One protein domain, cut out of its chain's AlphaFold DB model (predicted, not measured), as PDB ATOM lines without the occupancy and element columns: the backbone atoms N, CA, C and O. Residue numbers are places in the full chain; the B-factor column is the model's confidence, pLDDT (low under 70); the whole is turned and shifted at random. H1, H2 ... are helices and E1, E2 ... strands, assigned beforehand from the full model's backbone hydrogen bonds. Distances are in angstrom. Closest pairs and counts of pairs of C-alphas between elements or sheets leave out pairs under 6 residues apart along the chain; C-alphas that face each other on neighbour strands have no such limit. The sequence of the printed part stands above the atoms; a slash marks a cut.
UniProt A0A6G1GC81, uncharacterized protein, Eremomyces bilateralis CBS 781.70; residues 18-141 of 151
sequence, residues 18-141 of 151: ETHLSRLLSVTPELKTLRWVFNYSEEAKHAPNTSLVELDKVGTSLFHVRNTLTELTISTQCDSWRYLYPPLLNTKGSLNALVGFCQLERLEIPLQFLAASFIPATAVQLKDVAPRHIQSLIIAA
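What this domain is: This is residues 18 to 141 of the 151 residues of an uncharacterized protein of Eremomyces bilateralis CBS 781.70 (UniProt A0A6G1GC81). The chain is wound in stacked turns, a short solenoid: four parallel strands, E1, E3, E5 and E6, lie side by side as a wall, and H1, H2, H3 and H5 follow one another along the other side of the turns. The short strands E2 and E4 pair with each other on the same side of the turns as these helices, E2 leading straight into H2 and E4 lying shortly before H3; H4 only grazes the wall, and residues 80 to 89 make the loop that links E3 to E4. The printed part has 124 residues, with five named helices and six named strands in the order H1 E1 E2 H2 E3 E4 H3 E5 H4 H5 E6; its class is mixed, helices and strands. The larger sheet has the order E1, E3, E5, E6. The whole is compact, with a radius of gyration of the C-alphas of 14.7 A and spans of 43 by 36 by 21 A.

Where its parts are: H1, residues 18 to 26, is 12.3 A long and begins with C-alpha 18 at (25.250, -31.508, -36.223). E1, residues 33 to 41, is 26.1 A long. E2, residues 52 to 54, runs by a tight link into H2, residues 55 to 65, 16.1 A long. E3, residues 71 to 79, is 26.3 A long, with C-alpha 71 at (41.506, -38.602, -33.276). Then come E4, residues 90 to 92, H3, residues 96 to 100, and E5, residues 106 to 110, 13.6 A long. H4 is residues 111 to 115, H5 residues 126 to 129. E6, residues 136 to 140, is 12.6 A long and ends with C-alpha 140 at (38.408, -40.855, -47.612).

How they stand to each other: E1 and E3 are parallel at 13 degrees, with N 36 and O 73 2.8 A apart, within hydrogen-bond range. E3 and E5 are parallel at 18 degrees, with N 74 and O 108 at 2.8 A. E5 and E6 are parallel at 16 degrees, with N 138 and O 107 at 2.8 A. E5, H4, H5 and E6 form a strand-helix-strand unit, two parallel neighbour strands with helices between, its crossover right-handed. E2 and E4 are parallel at 24 degrees, with N 53 and O 90 at 2.8 A. H1 and H2 touch, the C-alphas of Ser 22 and Ser 61 being closest at 4.0 A, and run the same way at a shallow tilt of 11 degrees. H2 and H3 touch, closest at the C-alphas of Gly 59 and Ala 97, 5.1 A. H3 and H5 touch, closest at the C-alphas of Asn 96 and Val 129, 4.8 A. H4 only grazes the larger sheet, with residues 111 to 114. Every O i to N i+4 pair is within hydrogen-bond range in H1 and H4, 5 of 7 in H2, and 0 of 1 in H3, where 2 of 2 O i to N i+3 pairs are; H5 is too short for an O i to N i+4 pair.

The domain as a whole: The two C-alphas farthest apart, those of Arg 82 and Cys 102, are 43.3 A apart. The printed part has no cut, and no link is long. The mean pLDDT of the printed part is 87.1; residue 47, residues 85 to 86, residues 116 to 120, residue 122 and residue 141 are under 70.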
ATOM      1  N   GLU A  18      24.337 -32.523 -36.753       90.81
ATOM      2  CA  GLU A  18      25.250 -31.508 -36.223       90.81
ATOM      3  C   GLU A  18      24.781 -30.931 -34.875       90.81
ATOM      4  O   GLU A  18      25.566 -30.828 -33.932       90.81
ATOM      5  N   THR A  19      23.483 -30.637 -34.738       88.06
ATOM      6  CA  THR A  19      22.884 -30.131 -33.489       88.06
ATOM      7  C   THR A  19      22.942 -31.149 -32.345       88.06
ATOM      8  O   THR A  19      23.188 -30.790 -31.193       88.06
ATOM      9  N   HIS A  20      22.718 -32.432 -32.643       92.25
ATOM     10  CA  HIS A  20      22.794 -33.504 -31.646       92.25
ATOM     11  C   HIS A  20      24.244 -33.801 -31.268       92.25
ATOM     12  O   HIS A  20      24.530 -34.032 -30.094       92.25
ATOM     13  N   LEU A  21      25.150 -33.714 -32.246       95.00
ATOM     14  CA  LEU A  21      26.586 -33.797 -32.024       95.00
ATOM     15  C   LEU A  21      27.043 -32.719 -31.028       95.00
ATOM     16  O   LEU A  21      27.658 -33.066 -30.028       95.00
ATOM     17  N   SER A  22      26.663 -31.446 -31.216       95.25
ATOM     18  CA  SER A  22      27.010 -30.364 -30.271       95.25
ATOM     19  C   SER A  22      26.581 -30.690 -28.839       95.25
ATOM     20  O   SER A  22      27.389 -30.604 -27.914       95.25
ATOM     21  N   ARG A  23      25.331 -31.134 -28.648       95.12
ATOM     22  CA  ARG A  23      24.813 -31.470 -27.314       95.12
ATOM     23  C   ARG A  23      25.610 -32.599 -26.659       95.12
ATOM     24  O   ARG A  23      25.949 -32.478 -25.486       95.12
ATOM     25  N   LEU A  24      25.927 -33.666 -27.395       95.44
ATOM     26  CA  LEU A  24      26.723 -34.785 -26.874       95.44
ATOM     27  C   LEU A  24      28.142 -34.348 -26.492       95.44
ATOM     28  O   LEU A  24      28.625 -34.681 -25.410       95.44
ATOM     29  N   LEU A  25      28.790 -33.559 -27.348       96.88
ATOM     30  CA  LEU A  25      30.156 -33.090 -27.114       96.88
ATOM     31  C   LEU A  25      30.239 -32.089 -25.953       96.88
ATOM     32  O   LEU A  25      31.217 -32.088 -25.214       96.88
ATOM     33  N   SER A  26      29.183 -31.306 -25.710       96.94
ATOM     34  CA  SER A  26      29.125 -30.360 -24.583       96.94
ATOM     35  C   SER A  26      29.184 -31.014 -23.195       96.94
ATOM     36  O   SER A  26      29.576 -30.359 -22.233       96.94
ATOM     37  N   VAL A  27      28.818 -32.296 -23.085       96.50
ATOM     38  CA  VAL A  27      28.801 -33.050 -21.816       96.50
ATOM     39  C   VAL A  27      29.903 -34.110 -21.730       96.50
ATOM     40  O   VAL A  27      29.931 -34.886 -20.778       96.50
ATOM     41  N   THR A  28      30.811 -34.155 -22.709       96.88
ATOM     42  CA  THR A  28      31.918 -35.124 -22.786       96.88
ATOM     43  C   THR A  28      33.268 -34.415 -22.950       96.88
ATOM     44  O   THR A  28      33.958 -34.600 -23.949       96.88
ATOM     45  N   PRO A  29      33.674 -33.578 -21.974       96.31
ATOM     46  CA  PRO A  29      34.881 -32.755 -22.083       96.31
ATOM     47  C   PRO A  29      36.171 -33.568 -22.275       96.31
ATOM     48  O   PRO A  29      37.104 -33.081 -22.908       96.31
ATOM     49  N   GLU A  30      36.214 -34.811 -21.791       97.38
ATOM     50  CA  GLU A  30      37.389 -35.693 -21.851       97.38
ATOM     51  C   GLU A  30      37.461 -36.550 -23.131       97.38
ATOM     52  O   GLU A  30      38.263 -37.484 -23.209       97.38
ATOM     53  N   LEU A  31      36.621 -36.268 -24.137       98.25
ATOM     54  CA  LEU A  31      36.585 -37.045 -25.373       98.25
ATOM     55  C   LEU A  31      37.898 -36.915 -26.158       98.25
ATOM     56  O   LEU A  31      38.303 -35.820 -26.532       98.25
ATOM     57  N   LYS A  32      38.516 -38.054 -26.472       98.44
ATOM     58  CA  LYS A  32      39.765 -38.159 -27.240       98.44
ATOM     59  C   LYS A  32      39.544 -38.681 -28.653       98.44
ATOM     60  O   LYS A  32      40.166 -38.194 -29.590       98.44
ATOM     61  N   THR A  33      38.624 -39.629 -28.817       98.69
ATOM     62  CA  THR A  33      38.354 -40.270 -30.109       98.69
ATOM     63  C   THR A  33      36.909 -40.051 -30.522       98.69
ATOM     64  O   THR A  33      35.985 -40.403 -29.786       98.69
ATOM     65  N   LEU A  34      36.705 -39.536 -31.732       98.44
ATOM     66  CA  LEU A  34      35.387 -39.419 -32.341       98.44
ATOM     67  C   LEU A  34      35.381 -40.069 -33.722       98.44
ATOM     68  O   LEU A  34      36.032 -39.585 -34.643       98.44
ATOM     69  N   ARG A  35      34.574 -41.119 -33.879       97.75
ATOM     70  CA  ARG A  35      34.115 -41.607 -35.180       97.75
ATOM     71  C   ARG A  35      32.674 -41.157 -35.385       97.75
ATOM     72  O   ARG A  35      31.806 -41.487 -34.578       97.75
ATOM     73  N   TRP A  36      32.425 -40.415 -36.453       96.19
ATOM     74  CA  TRP A  36      31.108 -39.903 -36.800       96.19
ATOM     75  C   TRP A  36      30.767 -40.236 -38.251       96.19
ATOM     76  O   TRP A  36      31.446 -39.797 -39.175       96.19
ATOM     77  N   VAL A  37      29.700 -41.010 -38.434       93.06
ATOM     78  CA  VAL A  37      29.145 -41.334 -39.747       93.06
ATOM     79  C   VAL A  37      27.962 -40.412 -40.021       93.06
ATOM     80  O   VAL A  37      26.944 -40.457 -39.318       93.06
ATOM     81  N   PHE A  38      28.103 -39.564 -41.037       90.31
ATOM     82  CA  PHE A  38      27.008 -38.768 -41.565       90.31
ATOM     83  C   PHE A  38      26.153 -39.637 -42.488       90.31
ATOM     84  O   PHE A  38      26.646 -40.132 -43.500       90.31
ATOM     85  N   ASN A  39      24.876 -39.792 -42.143       87.75
ATOM     86  CA  ASN A  39      23.939 -40.627 -42.888       87.75
ATOM     87  C   ASN A  39      22.936 -39.765 -43.656       87.75
ATOM     88  O   ASN A  39      22.355 -38.834 -43.087       87.75
ATOM     89  N   TYR A  40      22.702 -40.116 -44.917       87.50
ATOM     90  CA  TYR A  40      21.651 -39.542 -45.748       87.50
ATOM     91  C   TYR A  40      21.027 -40.623 -46.633       87.50
ATOM     92  O   TYR A  40      21.740 -41.317 -47.342       87.50
ATOM     93  N   SER A  41      19.701 -40.727 -46.614       86.25
ATOM     94  CA  SER A  41      18.939 -41.612 -47.505       86.25
ATOM     95  C   SER A  41      17.939 -40.765 -48.277       86.25
ATOM     96  O   SER A  41      17.233 -39.974 -47.655       86.25
ATOM     97  N   GLU A  42      17.798 -40.913 -49.592       84.19
ATOM     98  CA  GLU A  42      16.745 -40.178 -50.315       84.19
ATOM     99  C   GLU A  42      15.328 -40.596 -49.887       84.19
ATOM    100  O   GLU A  42      14.376 -39.814 -49.943       84.19
ATOM    101  N   GLU A  43      15.179 -41.836 -49.430       83.81
ATOM    102  CA  GLU A  43      13.902 -42.450 -49.099       83.81
ATOM    103  C   GLU A  43      13.470 -42.193 -47.647       83.81
ATOM    104  O   GLU A  43      12.281 -42.314 -47.318       83.81
ATOM    105  N   ALA A  44      14.404 -41.825 -46.763       82.44
ATOM    106  CA  ALA A  44      14.105 -41.578 -45.359       82.44
ATOM    107  C   ALA A  44      13.204 -40.341 -45.177       82.44
ATOM    108  O   ALA A  44      13.544 -39.205 -45.508       82.44
ATOM    109  N   LYS A  45      12.029 -40.545 -44.569       76.75
ATOM    110  CA  LYS A  45      11.033 -39.479 -44.336       76.75
ATOM    111  C   LYS A  45      11.196 -38.759 -42.994       76.75
ATOM    112  O   LYS A  45      10.412 -37.869 -42.672       76.75
ATOM    113  N   HIS A  46      12.159 -39.171 -42.173       73.50
ATOM    114  CA  HIS A  46      12.342 -38.653 -40.817       73.50
ATOM    115  C   HIS A  46      13.205 -37.390 -40.850       73.50
ATOM    116  O   HIS A  46      14.288 -37.403 -41.420       73.50
ATOM    117  N   ALA A  47      12.768 -36.302 -40.217       66.50
ATOM    118  CA  ALA A  47      13.599 -35.109 -40.080       66.50
ATOM    119  C   ALA A  47      14.583 -35.242 -38.892       66.50
ATOM    120  O   ALA A  47      14.185 -35.764 -37.849       66.50
ATOM    121  N   PRO A  48      15.825 -34.722 -38.996       72.06
ATOM    122  CA  PRO A  48      16.422 -34.089 -40.171       72.06
ATOM    123  C   PRO A  48      17.118 -35.133 -41.063       72.06
ATOM    124  O   PRO A  48      18.165 -35.660 -40.694       72.06
ATOM    125  N   ASN A  49      16.560 -35.381 -42.248       83.38
ATOM    126  CA  ASN A  49      17.183 -36.151 -43.322       83.38
ATOM    127  C   ASN A  49      17.384 -35.215 -44.518       83.38
ATOM    128  O   ASN A  49      16.440 -34.870 -45.224       83.38
ATOM    129  N   THR A  50      18.603 -34.710 -44.671       88.19
ATOM    130  CA  THR A  50      18.970 -33.762 -45.726       88.19
ATOM    131  C   THR A  50      20.377 -34.062 -46.216       88.19
ATOM    132  O   THR A  50      21.253 -34.367 -45.401       88.19
ATOM    133  N   SER A  51      20.584 -33.934 -47.528       87.56
ATOM    134  CA  SER A  51      21.891 -34.054 -48.179       87.56
ATOM    135  C   SER A  51      22.829 -32.890 -47.858       87.56
ATOM    136  O   SER A  51      24.009 -32.953 -48.188       87.56
ATOM    137  N   LEU A  52      22.328 -31.823 -47.223       89.31
ATOM    138  CA  LEU A  52      23.142 -30.688 -46.812       89.31
ATOM    139  C   LEU A  52      23.910 -31.001 -45.523       89.31
ATOM    140  O   LEU A  52      23.308 -31.341 -44.502       89.31
ATOM    141  N   VAL A  53      25.223 -30.796 -45.566       89.75
ATOM    142  CA  VAL A  53      26.141 -30.838 -44.427       89.75
ATOM    143  C   VAL A  53      26.591 -29.414 -44.112       89.75
ATOM    144  O   VAL A  53      27.208 -28.744 -44.943       89.75
ATOM    145  N   GLU A  54      26.299 -28.934 -42.905       91.88
ATOM    146  CA  GLU A  54      26.710 -27.593 -42.469       91.88
ATOM    147  C   GLU A  54      28.050 -27.661 -41.722       91.88
ATOM    148  O   GLU A  54      28.095 -27.825 -40.501       91.88
ATOM    149  N   LEU A  55      29.157 -27.525 -42.454       91.75
ATOM    150  CA  LEU A  55      30.520 -27.717 -41.944       91.75
ATOM    151  C   LEU A  55      30.875 -26.744 -40.810       91.75
ATOM    152  O   LEU A  55      31.469 -27.159 -39.817       91.75
ATOM    153  N   ASP A  56      30.418 -25.491 -40.869       91.62
ATOM    154  CA  ASP A  56      30.648 -24.531 -39.778       91.62
ATOM    155  C   ASP A  56      29.950 -24.970 -38.474       91.62
ATOM    156  O   ASP A  56      30.473 -24.776 -37.369       91.62
ATOM    157  N   LYS A  57      28.775 -25.615 -38.581       94.44
ATOM    158  CA  LYS A  57      28.076 -26.189 -37.421       94.44
ATOM    159  C   LYS A  57      28.822 -27.397 -36.881       94.44
ATOM    160  O   LYS A  57      28.951 -27.509 -35.667       94.44
ATOM    161  N   VAL A  58      29.355 -28.258 -37.751       94.19
ATOM    162  CA  VAL A  58      30.231 -29.367 -37.339       94.19
ATOM    163  C   VAL A  58      31.441 -28.827 -36.573       94.19
ATOM    164  O   VAL A  58      31.695 -29.267 -35.455       94.19
ATOM    165  N   GLY A  59      32.131 -27.819 -37.114       94.12
ATOM    166  CA  GLY A  59      33.263 -27.173 -36.450       94.12
ATOM    167  C   GLY A  59      32.899 -26.595 -35.079       94.12
ATOM    168  O   GLY A  59      33.612 -26.819 -34.101       94.12
ATOM    169  N   THR A  60      31.747 -25.925 -34.979       94.88
ATOM    170  CA  THR A  60      31.224 -25.391 -33.710       94.88
ATOM    171  C   THR A  60      30.921 -26.505 -32.704       94.88
ATOM    172  O   THR A  60      31.275 -26.384 -31.533       94.88
ATOM    173  N   SER A  61      30.322 -27.614 -33.146       96.00
ATOM    174  CA  SER A  61      30.058 -28.785 -32.301       96.00
ATOM    175  C   SER A  61      31.350 -29.390 -31.757       96.00
ATOM    176  O   SER A  61      31.457 -29.657 -30.562       96.00
ATOM    177  N   LEU A  62      32.351 -29.575 -32.619       96.38
ATOM    178  CA  LEU A  62      33.645 -30.143 -32.241       96.38
ATOM    179  C   LEU A  62      34.425 -29.230 -31.282       96.38
ATOM    180  O   LEU A  62      35.238 -29.713 -30.496       96.38
ATOM    181  N   PHE A  63      34.165 -27.919 -31.296       95.38
ATOM    182  CA  PHE A  63      34.876 -26.944 -30.465       95.38
ATOM    183  C   PHE A  63      34.765 -27.218 -28.955       95.38
ATOM    184  O   PHE A  63      35.648 -26.813 -28.189       95.38
ATOM    185  N   HIS A  64      33.717 -27.930 -28.522       96.62
ATOM    186  CA  HIS A  64      33.541 -28.371 -27.134       96.62
ATOM    187  C   HIS A  64      34.663 -29.299 -26.646       96.62
ATOM    188  O   HIS A  64      34.997 -29.265 -25.467       96.62
ATOM    189  N   VAL A  65      35.274 -30.069 -27.550       96.75
ATOM    190  CA  VAL A  65      36.314 -31.069 -27.249       96.75
ATOM    191  C   VAL A  65      37.654 -30.723 -27.908       96.75
ATOM    192  O   VAL A  65      38.558 -31.545 -27.987       96.75
ATOM    193  N   ARG A  66      37.826 -29.474 -28.367       96.06
ATOM    194  CA  ARG A  66      39.018 -29.028 -29.119       96.06
ATOM    195  C   ARG A  66      40.356 -29.249 -28.402       96.06
ATOM    196  O   ARG A  66      41.394 -29.345 -29.046       96.06
ATOM    197  N   ASN A  67      40.325 -29.254 -27.068       96.06
ATOM    198  CA  ASN A  67      41.513 -29.358 -26.222       96.06
ATOM    199  C   ASN A  67      41.853 -30.810 -25.859       96.06
ATOM    200  O   ASN A  67      42.878 -31.029 -25.223       96.06
ATOM    201  N   THR A  68      40.993 -31.771 -26.198       97.44
ATOM    202  CA  THR A  68      41.094 -33.172 -25.763       97.44
ATOM    203  C   THR A  68      41.020 -34.161 -26.921       97.44
ATOM    204  O   THR A  68      41.627 -35.225 -26.829       97.44
ATOM    205  N   LEU A  69      40.348 -33.802 -28.018       98.06
ATOM    206  CA  LEU A  69      40.205 -34.640 -29.201       98.06
ATOM    207  C   LEU A  69      41.560 -34.858 -29.892       98.06
ATOM    208  O   LEU A  69      42.150 -33.914 -30.418       98.06
ATOM    209  N   THR A  70      42.011 -36.112 -29.920       98.19
ATOM    210  CA  THR A  70      43.257 -36.554 -30.560       98.19
ATOM    211  C   THR A  70      43.025 -37.237 -31.899       98.19
ATOM    212  O   THR A  70      43.877 -37.173 -32.786       98.19
ATOM    213  N   GLU A  71      41.860 -37.862 -32.070       98.38
ATOM    214  CA  GLU A  71      41.506 -38.602 -33.276       98.38
ATOM    215  C   GLU A  71      40.088 -38.262 -33.733       98.38
ATOM    216  O   GLU A  71      39.112 -38.434 -32.994       98.38
ATOM    217  N   LEU A  72      39.973 -37.832 -34.989       97.56
ATOM    218  CA  LEU A  72      38.705 -37.548 -35.645       97.56
ATOM    219  C   LEU A  72      38.580 -38.386 -36.913       97.56
ATOM    220  O   LEU A  72      39.418 -38.310 -37.808       97.56
ATOM    221  N   THR A  73      37.512 -39.172 -36.998       97.00
ATOM    222  CA  THR A  73      37.073 -39.824 -38.230       97.00
ATOM    223  C   THR A  73      35.677 -39.345 -38.577       97.00
ATOM    224  O   THR A  73      34.737 -39.569 -37.814       97.00
ATOM    225  N   ILE A  74      35.544 -38.707 -39.730       94.25
ATOM    226  CA  ILE A  74      34.263 -38.390 -40.346       94.25
ATOM    227  C   ILE A  74      34.143 -39.270 -41.583       94.25
ATOM    228  O   ILE A  74      35.065 -39.328 -42.389       94.25
ATOM    229  N   SER A  75      33.020 -39.955 -41.733       91.94
ATOM    230  CA  SER A  75      32.709 -40.721 -42.940       91.94
ATOM    231  C   SER A  75      31.274 -40.455 -43.361       91.94
ATOM    232  O   SER A  75      30.466 -39.959 -42.570       91.94
ATOM    233  N   THR A  76      30.948 -40.776 -44.605       88.25
ATOM    234  CA  THR A  76      29.600 -40.567 -45.139       88.25
ATOM    235  C   THR A  76      28.999 -41.885 -45.583       88.25
ATOM    236  O   THR A  76      29.653 -42.670 -46.257       88.25
ATOM    237  N   GLN A  77      27.738 -42.116 -45.233       87.31
ATOM    238  CA  GLN A  77      26.954 -43.226 -45.752       87.31
ATOM    239  C   GLN A  77      25.706 -42.648 -46.410       87.31
ATOM    240  O   GLN A  77      24.819 -42.117 -45.740       87.31
ATOM    241  N   CYS A  78      25.692 -42.713 -47.737       83.31
ATOM    242  CA  CYS A  78      24.601 -42.210 -48.553       83.31
ATOM    243  C   CYS A  78      23.979 -43.370 -49.314       83.31
ATOM    244  O   CYS A  78      24.677 -44.029 -50.083       83.31
ATOM    245  N   ASP A  79      22.697 -43.629 -49.095       80.38
ATOM    246  CA  ASP A  79      21.978 -44.711 -49.753       80.38
ATOM    247  C   ASP A  79      20.795 -44.198 -50.577       80.38
ATOM    248  O   ASP A  79      20.090 -43.255 -50.215       80.38
ATOM    249  N   SER A  80      20.595 -44.847 -51.721       78.81
ATOM    250  CA  SER A  80      19.340 -44.813 -52.453       78.81
ATOM    251  C   SER A  80      19.015 -46.218 -52.936       78.81
ATOM    252  O   SER A  80      19.879 -46.929 -53.446       78.81
ATOM    253  N   TRP A  81      17.758 -46.628 -52.790       78.75
ATOM    254  CA  TRP A  81      17.260 -47.873 -53.383       78.75
ATOM    255  C   TRP A  81      16.731 -47.658 -54.803       78.75
ATOM    256  O   TRP A  81      16.394 -48.619 -55.493       78.75
ATOM    257  N   ARG A  82      16.600 -46.395 -55.224       77.00
ATOM    258  CA  ARG A  82      16.071 -45.996 -56.532       77.00
ATOM    259  C   ARG A  82      17.147 -45.781 -57.582       77.00
ATOM    260  O   ARG A  82      16.874 -46.034 -58.754       77.00
ATOM    261  N   TYR A  83      18.321 -45.308 -57.184       75.31
ATOM    262  CA  TYR A  83      19.403 -44.981 -58.105       75.31
ATOM    263  C   TYR A  83      20.554 -45.974 -57.981       75.31
ATOM    264  O   TYR A  83      20.804 -46.539 -56.920       75.31
ATOM    265  N   LEU A  84      21.251 -46.194 -59.097       73.25
ATOM    266  CA  LEU A  84      22.455 -47.033 -59.154       73.25
ATOM    267  C   LEU A  84      23.647 -46.387 -58.433       73.25
ATOM    268  O   LEU A  84      24.571 -47.096 -58.042       73.25
ATOM    269  N   TYR A  85      23.606 -45.065 -58.255       69.94
ATOM    270  CA  TYR A  85      24.658 -44.273 -57.630       69.94
ATOM    271  C   TYR A  85      24.176 -43.686 -56.299       69.94
ATOM    272  O   TYR A  85      22.999 -43.317 -56.184       69.94
ATOM    273  N   PRO A  86      25.058 -43.604 -55.287       69.88
ATOM    274  CA  PRO A  86      24.729 -42.960 -54.027       69.88
ATOM    275  C   PRO A  86      24.451 -41.469 -54.258       69.88
ATOM    276  O   PRO A  86      25.111 -40.839 -55.086       69.88
ATOM    277  N   PRO A  87      23.494 -40.879 -53.529       75.88
ATOM    278  CA  PRO A  87      23.143 -39.488 -53.746       75.88
ATOM    279  C   PRO A  87      24.280 -38.544 -53.335       75.88
ATOM    280  O   PRO A  87      25.016 -38.787 -52.372       75.88
ATOM    281  N   LEU A  88      24.390 -37.429 -54.061       78.12
ATOM    282  CA  LEU A  88      25.395 -36.397 -53.817       78.12
ATOM    283  C   LEU A  88      25.101 -35.629 -52.522       78.12
ATOM    284  O   LEU A  88      23.980 -35.167 -52.277       78.12
ATOM    285  N   LEU A  89      26.140 -35.440 -51.708       83.44
ATOM    286  CA  LEU A  89      26.091 -34.553 -50.550       83.44
ATOM    287  C   LEU A  89      26.451 -33.130 -50.956       83.44
ATOM    288  O   LEU A  89      27.428 -32.896 -51.661       83.44
ATOM    289  N   ASN A  90      25.694 -32.170 -50.431       84.75
ATOM    290  CA  ASN A  90      26.016 -30.756 -50.547       84.75
ATOM    291  C   ASN A  90      26.683 -30.288 -49.258       84.75
ATOM    292  O   ASN A  90      26.204 -30.573 -48.163       84.75
ATOM    293  N   THR A  91      27.754 -29.516 -49.368       86.75
ATOM    294  CA  THR A  91      28.449 -28.916 -48.225       86.75
ATOM    295  C   THR A  91      28.202 -27.414 -48.183       86.75
ATOM    296  O   THR A  91      28.110 -26.740 -49.208       86.75
ATOM    297  N   LYS A  92      28.096 -26.858 -46.974       88.38
ATOM    298  CA  LYS A  92      28.064 -25.411 -46.746       88.38
ATOM    299  C   LYS A  92      29.046 -25.030 -45.647       88.38
ATOM    300  O   LYS A  92      29.034 -25.633 -44.575       88.38
ATOM    301  N   GLY A  93      29.818 -23.975 -45.894       87.75
ATOM    302  CA  GLY A  93      30.824 -23.481 -44.956       87.75
ATOM    303  C   GLY A  93      32.131 -24.258 -45.064       87.75
ATOM    304  O   GLY A  93      32.435 -24.826 -46.109       87.75
ATOM    305  N   SER A  94      32.904 -24.279 -43.982       86.50
ATOM    306  CA  SER A  94      34.221 -24.918 -43.939       86.50
ATOM    307  C   SER A  94      34.492 -25.551 -42.577       86.50
ATOM    308  O   SER A  94      33.853 -25.227 -41.578       86.50
ATOM    309  N   LEU A  95      35.497 -26.418 -42.503       88.75
ATOM    310  CA  LEU A  95      35.999 -26.942 -41.232       88.75
ATOM    311  C   LEU A  95      37.191 -26.139 -40.686       88.75
ATOM    312  O   LEU A  95      38.006 -26.679 -39.945       88.75
ATOM    313  N   ASN A  96      37.263 -24.832 -40.971       87.56
ATOM    314  CA  ASN A  96      38.331 -23.942 -40.486       87.56
ATOM    315  C   ASN A  96      38.519 -23.970 -38.960       87.56
ATOM    316  O   ASN A  96      39.614 -23.713 -38.461       87.56
ATOM    317  N   ALA A  97      37.476 -24.315 -38.197       89.31
ATOM    318  CA  ALA A  97      37.572 -24.487 -36.749       89.31
ATOM    319  C   ALA A  97      38.637 -25.522 -36.336       89.31
ATOM    320  O   ALA A  97      39.237 -25.374 -35.271       89.31
ATOM    321  N   LEU A  98      38.909 -26.528 -37.180       91.00
ATOM    322  CA  LEU A  98      39.888 -27.587 -36.920       91.00
ATOM    323  C   LEU A  98      41.328 -27.070 -36.802       91.00
ATOM    324  O   LEU A  98      42.145 -27.689 -36.123       91.00
ATOM    325  N   VAL A  99      41.638 -25.900 -37.369       89.56
ATOM    326  CA  VAL A  99      42.958 -25.258 -37.227       89.56
ATOM    327  C   VAL A  99      43.299 -24.979 -35.757       89.56
ATOM    328  O   VAL A  99      44.470 -24.987 -35.381       89.56
ATOM    329  N   GLY A 100      42.284 -24.759 -34.912       90.12
ATOM    330  CA  GLY A 100      42.443 -24.507 -33.479       90.12
ATOM    331  C   GLY A 100      42.587 -25.758 -32.602       90.12
ATOM    332  O   GLY A 100      42.599 -25.625 -31.380       90.12
ATOM    333  N   PHE A 101      42.648 -26.960 -33.182       94.00
ATOM    334  CA  PHE A 101      42.672 -28.217 -32.433       94.00
ATOM    335  C   PHE A 101      44.119 -28.626 -32.173       94.00
ATOM    336  O   PHE A 101      44.764 -29.269 -32.999       94.00
ATOM    337  N   CYS A 102      44.640 -28.228 -31.012       91.69
ATOM    338  CA  CYS A 102      46.053 -28.413 -30.683       91.69
ATOM    339  C   CYS A 102      46.446 -29.869 -30.399       91.69
ATOM    340  O   CYS A 102      47.624 -30.190 -30.476       91.69
ATOM    341  N   GLN A 103      45.482 -30.723 -30.043       95.56
ATOM    342  CA  GLN A 103      45.726 -32.131 -29.708       95.56
ATOM    343  C   GLN A 103      45.376 -33.091 -30.849       95.56
ATOM    344  O   GLN A 103      45.627 -34.281 -30.719       95.56
ATOM    345  N   LEU A 104      44.788 -32.605 -31.950       96.50
ATOM    346  CA  LEU A 104      44.319 -33.463 -33.035       96.50
ATOM    347  C   LEU A 104      45.503 -33.962 -33.875       96.50
ATOM    348  O   LEU A 104      46.070 -33.215 -34.671       96.50
ATOM    349  N   GLU A 105      45.841 -35.238 -33.705       96.75
ATOM    350  CA  GLU A 105      46.985 -35.900 -34.340       96.75
ATOM    351  C   GLU A 105      46.574 -36.730 -35.563       96.75
ATOM    352  O   GLU A 105      47.353 -36.865 -36.510       96.75
ATOM    353  N   ARG A 106      45.345 -37.261 -35.581       97.06
ATOM    354  CA  ARG A 106      44.813 -38.059 -36.695       97.06
ATOM    355  C   ARG A 106      43.482 -37.504 -37.190       97.06
ATOM    356  O   ARG A 106      42.514 -37.452 -36.430       97.06
ATOM    357  N   LEU A 107      43.417 -37.170 -38.479       95.31
ATOM    358  CA  LEU A 107      42.179 -36.814 -39.178       95.31
ATOM    359  C   LEU A 107      41.936 -37.777 -40.336       95.31
ATOM    360  O   LEU A 107      42.768 -37.915 -41.228       95.31
ATOM    361  N   GLU A 108      40.763 -38.389 -40.336       95.00
ATOM    362  CA  GLU A 108      40.210 -39.133 -41.460       95.00
ATOM    363  C   GLU A 108      38.894 -38.472 -41.862       95.00
ATOM    364  O   GLU A 108      38.023 -38.269 -41.015       95.00
ATOM    365  N   ILE A 109      38.779 -38.042 -43.117       91.44
ATOM    366  CA  ILE A 109      37.673 -37.177 -43.538       91.44
ATOM    367  C   ILE A 109      37.407 -37.273 -45.050       91.44
ATOM    368  O   ILE A 109      38.363 -37.454 -45.810       91.44
ATOM    369  N   PRO A 110      36.152 -37.107 -45.523       89.12
ATOM    370  CA  PRO A 110      35.862 -37.070 -46.948       89.12
ATOM    371  C   PRO A 110      36.449 -35.819 -47.603       89.12
ATOM    372  O   PRO A 110      36.417 -34.727 -47.022       89.12
ATOM    373  N   LEU A 111      36.928 -35.954 -48.840       83.94
ATOM    374  CA  LEU A 111      37.539 -34.842 -49.575       83.94
ATOM    375  C   LEU A 111      36.598 -33.631 -49.700       83.94
ATOM    376  O   LEU A 111      37.042 -32.502 -49.477       83.94
ATOM    377  N   GLN A 112      35.299 -33.848 -49.958       80.94
ATOM    378  CA  GLN A 112      34.318 -32.756 -50.054       80.94
ATOM    379  C   GLN A 112      34.221 -31.897 -48.782       80.94
ATOM    380  O   GLN A 112      33.909 -30.709 -48.859       80.94
ATOM    381  N   PHE A 113      34.513 -32.458 -47.603       86.50
ATOM    382  CA  PHE A 113      34.423 -31.719 -46.339       86.50
ATOM    383  C   PHE A 113      35.681 -30.882 -46.076       86.50
ATOM    384  O   PHE A 113      35.615 -29.900 -45.338       86.50
ATOM    385  N   LEU A 114      36.815 -31.246 -46.688       80.75
ATOM    386  CA  LEU A 114      38.048 -30.457 -46.643       80.75
ATOM    387  C   LEU A 114      38.060 -29.345 -47.691       80.75
ATOM    388  O   LEU A 114      38.398 -28.211 -47.368       80.75
ATOM    389  N   ALA A 115      37.700 -29.663 -48.936       73.44
ATOM    390  CA  ALA A 115      37.769 -28.713 -50.043       73.44
ATOM    391  C   ALA A 115      36.652 -27.657 -49.998       73.44
ATOM    392  O   ALA A 115      36.791 -26.602 -50.620       73.44
ATOM    393  N   ALA A 116      35.555 -27.940 -49.274       67.38
ATOM    394  CA  ALA A 116      34.267 -27.235 -49.269       67.38
ATOM    395  C   ALA A 116      33.551 -27.204 -50.633       67.38
ATOM    396  O   ALA A 116      32.326 -27.290 -50.671       67.38
ATOM    397  N   SER A 117      34.300 -27.109 -51.732       65.06
ATOM    398  CA  SER A 117      33.857 -27.146 -53.119       65.06
ATOM    399  C   SER A 117      35.001 -27.615 -54.023       65.06
ATOM    400  O   SER A 117      36.162 -27.280 -53.788       65.06
ATOM    401  N   PHE A 118      34.667 -28.343 -55.088       65.75
ATOM    402  CA  PHE A 118      35.613 -28.714 -56.148       65.75
ATOM    403  C   PHE A 118      35.748 -27.640 -57.238       65.75
ATOM    404  O   PHE A 118      36.573 -27.767 -58.136       65.75
ATOM    405  N   ILE A 119      34.977 -26.551 -57.149       69.06
ATOM    406  CA  ILE A 119      35.078 -25.416 -58.071       69.06
ATOM    407  C   ILE A 119      36.249 -24.528 -57.616       69.06
ATOM    408  O   ILE A 119      36.159 -23.962 -56.518       69.06
ATOM    409  N   PRO A 120      37.300 -24.314 -58.440       69.06
ATOM    410  CA  PRO A 120      38.514 -23.594 -58.035       69.06
ATOM    411  C   PRO A 120      38.268 -22.203 -57.440       69.06
ATOM    412  O   PRO A 120      38.956 -21.802 -56.507       69.06
ATOM    413  N   ALA A 121      37.252 -21.483 -57.928       71.75
ATOM    414  CA  ALA A 121      36.878 -20.154 -57.432       71.75
ATOM    415  C   ALA A 121      36.358 -20.146 -55.978       71.75
ATOM    416  O   ALA A 121      36.303 -19.094 -55.348       71.75
ATOM    417  N   THR A 122      35.956 -21.308 -55.459       69.75
ATOM    418  CA  THR A 122      35.367 -21.486 -54.119       69.75
ATOM    419  C   THR A 122      36.100 -22.525 -53.271       69.75
ATOM    420  O   THR A 122      35.720 -22.753 -52.125       69.75
ATOM    421  N   ALA A 123      37.128 -23.165 -53.832       71.00
ATOM    422  CA  ALA A 123      37.932 -24.159 -53.145       71.00
ATOM    423  C   ALA A 123      38.806 -23.496 -52.073       71.00
ATOM    424  O   ALA A 123      39.353 -22.407 -52.274       71.00
ATOM    425  N   VAL A 124      38.965 -24.167 -50.934       72.88
ATOM    426  CA  VAL A 124      39.823 -23.700 -49.836       72.88
ATOM    427  C   VAL A 124      41.175 -24.413 -49.899       72.88
ATOM    428  O   VAL A 124      41.241 -25.611 -50.172       72.88
ATOM    429  N   GLN A 125      42.280 -23.694 -49.655       76.31
ATOM    430  CA  GLN A 125      43.596 -24.336 -49.637       76.31
ATOM    431  C   GLN A 125      43.725 -25.219 -48.399       76.31
ATOM    432  O   GLN A 125      43.440 -24.783 -47.286       76.31
ATOM    433  N   LEU A 126      44.255 -26.433 -48.573       76.38
ATOM    434  CA  LEU A 126      44.426 -27.387 -47.476       76.38
ATOM    435  C   LEU A 126      45.211 -26.792 -46.295       76.38
ATOM    436  O   LEU A 126      44.871 -27.041 -45.146       76.38
ATOM    437  N   LYS A 127      46.221 -25.956 -46.561       78.06
ATOM    438  CA  LYS A 127      47.028 -25.296 -45.519       78.06
ATOM    439  C   LYS A 127      46.214 -24.363 -44.606       78.06
ATOM    440  O   LYS A 127      46.639 -24.097 -43.486       78.06
ATOM    441  N   ASP A 128      45.085 -23.858 -45.102       78.19
ATOM    442  CA  ASP A 128      44.228 -22.909 -44.395       78.19
ATOM    443  C   ASP A 128      43.164 -23.634 -43.547       78.19
ATOM    444  O   ASP A 128      42.614 -23.036 -42.626       78.19
ATOM    445  N   VAL A 129      42.910 -24.924 -43.819       76.25
ATOM    446  CA  VAL A 129      41.911 -25.766 -43.123       76.25
ATOM    447  C   VAL A 129      42.524 -26.898 -42.292       76.25
ATOM    448  O   VAL A 129      41.870 -27.417 -41.388       76.25
ATOM    449  N   ALA A 130      43.759 -27.315 -42.585       79.06
ATOM    450  CA  ALA A 130      44.382 -28.461 -41.935       79.06
ATOM    451  C   ALA A 130      44.783 -28.149 -40.476       79.06
ATOM    452  O   ALA A 130      45.370 -27.094 -40.207       79.06
ATOM    453  N   PRO A 131      44.532 -29.069 -39.522       81.12
ATOM    454  CA  PRO A 131      45.029 -28.937 -38.154       81.12
ATOM    455  C   PRO A 131      46.559 -28.865 -38.126       81.12
ATOM    456  O   PRO A 131      47.242 -29.641 -38.792       81.12
ATOM    457  N   ARG A 132      47.116 -27.961 -37.314       83.06
ATOM    458  CA  ARG A 132      48.569 -27.696 -37.298       83.06
ATOM    459  C   ARG A 132      49.419 -28.833 -36.731       83.06
ATOM    460  O   ARG A 132      50.599 -28.910 -37.049       83.06
ATOM    461  N   HIS A 133      48.837 -29.675 -35.882       87.81
ATOM    462  CA  HIS A 133      49.537 -30.742 -35.158       87.81
ATOM    463  C   HIS A 133      49.274 -32.134 -35.742       87.81
ATOM    464  O   HIS A 133      49.570 -33.145 -35.107       87.81
ATOM    465  N   ILE A 134      48.727 -32.189 -36.955       91.38
ATOM    466  CA  ILE A 134      48.347 -33.448 -37.567       91.38
ATOM    467  C   ILE A 134      49.576 -34.282 -37.946       91.38
ATOM    468  O   ILE A 134      50.503 -33.804 -38.598       91.38
ATOM    469  N   GLN A 135      49.572 -35.545 -37.534       95.00
ATOM    470  CA  GLN A 135      50.592 -36.543 -37.859       95.00
ATOM    471  C   GLN A 135      50.110 -37.483 -38.968       95.00
ATOM    472  O   GLN A 135      50.904 -37.966 -39.772       95.00
ATOM    473  N   SER A 136      48.799 -37.733 -39.027       94.00
ATOM    474  CA  SER A 136      48.171 -38.582 -40.035       94.00
ATOM    475  C   SER A 136      46.925 -37.905 -40.594       94.00
ATOM    476  O   SER A 136      45.962 -37.648 -39.869       94.00
ATOM    477  N   LEU A 137      46.956 -37.622 -41.897       92.06
ATOM    478  CA  LEU A 137      45.810 -37.156 -42.668       92.06
ATOM    479  C   LEU A 137      45.416 -38.245 -43.664       92.06
ATOM    480  O   LEU A 137      46.213 -38.624 -44.521       92.06
ATOM    481  N   ILE A 138      44.182 -38.723 -43.556       92.06
ATOM    482  CA  ILE A 138      43.594 -39.698 -44.468       92.06
ATOM    483  C   ILE A 138      42.395 -39.039 -45.134       92.06
ATOM    484  O   ILE A 138      41.447 -38.610 -44.477       92.06
ATOM    485  N   ILE A 139      42.451 -38.955 -46.457       88.44
ATOM    486  CA  ILE A 139      41.346 -38.459 -47.265       88.44
ATOM    487  C   ILE A 139      40.547 -39.680 -47.707       88.44
ATOM    488  O   ILE A 139      41.046 -40.502 -48.475       88.44
ATOM    489  N   ALA A 140      39.330 -39.815 -47.186       82.50
ATOM    490  CA  ALA A 140      38.408 -40.855 -47.612       82.50
ATOM    491  C   ALA A 140      37.795 -40.450 -48.960       82.50
ATOM    492  O   ALA A 140      37.245 -39.354 -49.105       82.50
ATOM    493  N   ALA A 141      37.917 -41.326 -49.955       63.62
ATOM    494  CA  ALA A 141      37.248 -41.175 -51.239       63.62
ATOM    495  C   ALA A 141      35.827 -41.740 -51.123       63.62
ATOM    496  O   ALA A 141      35.537 -42.816 -51.636       63.62
TER     497      ALA A 141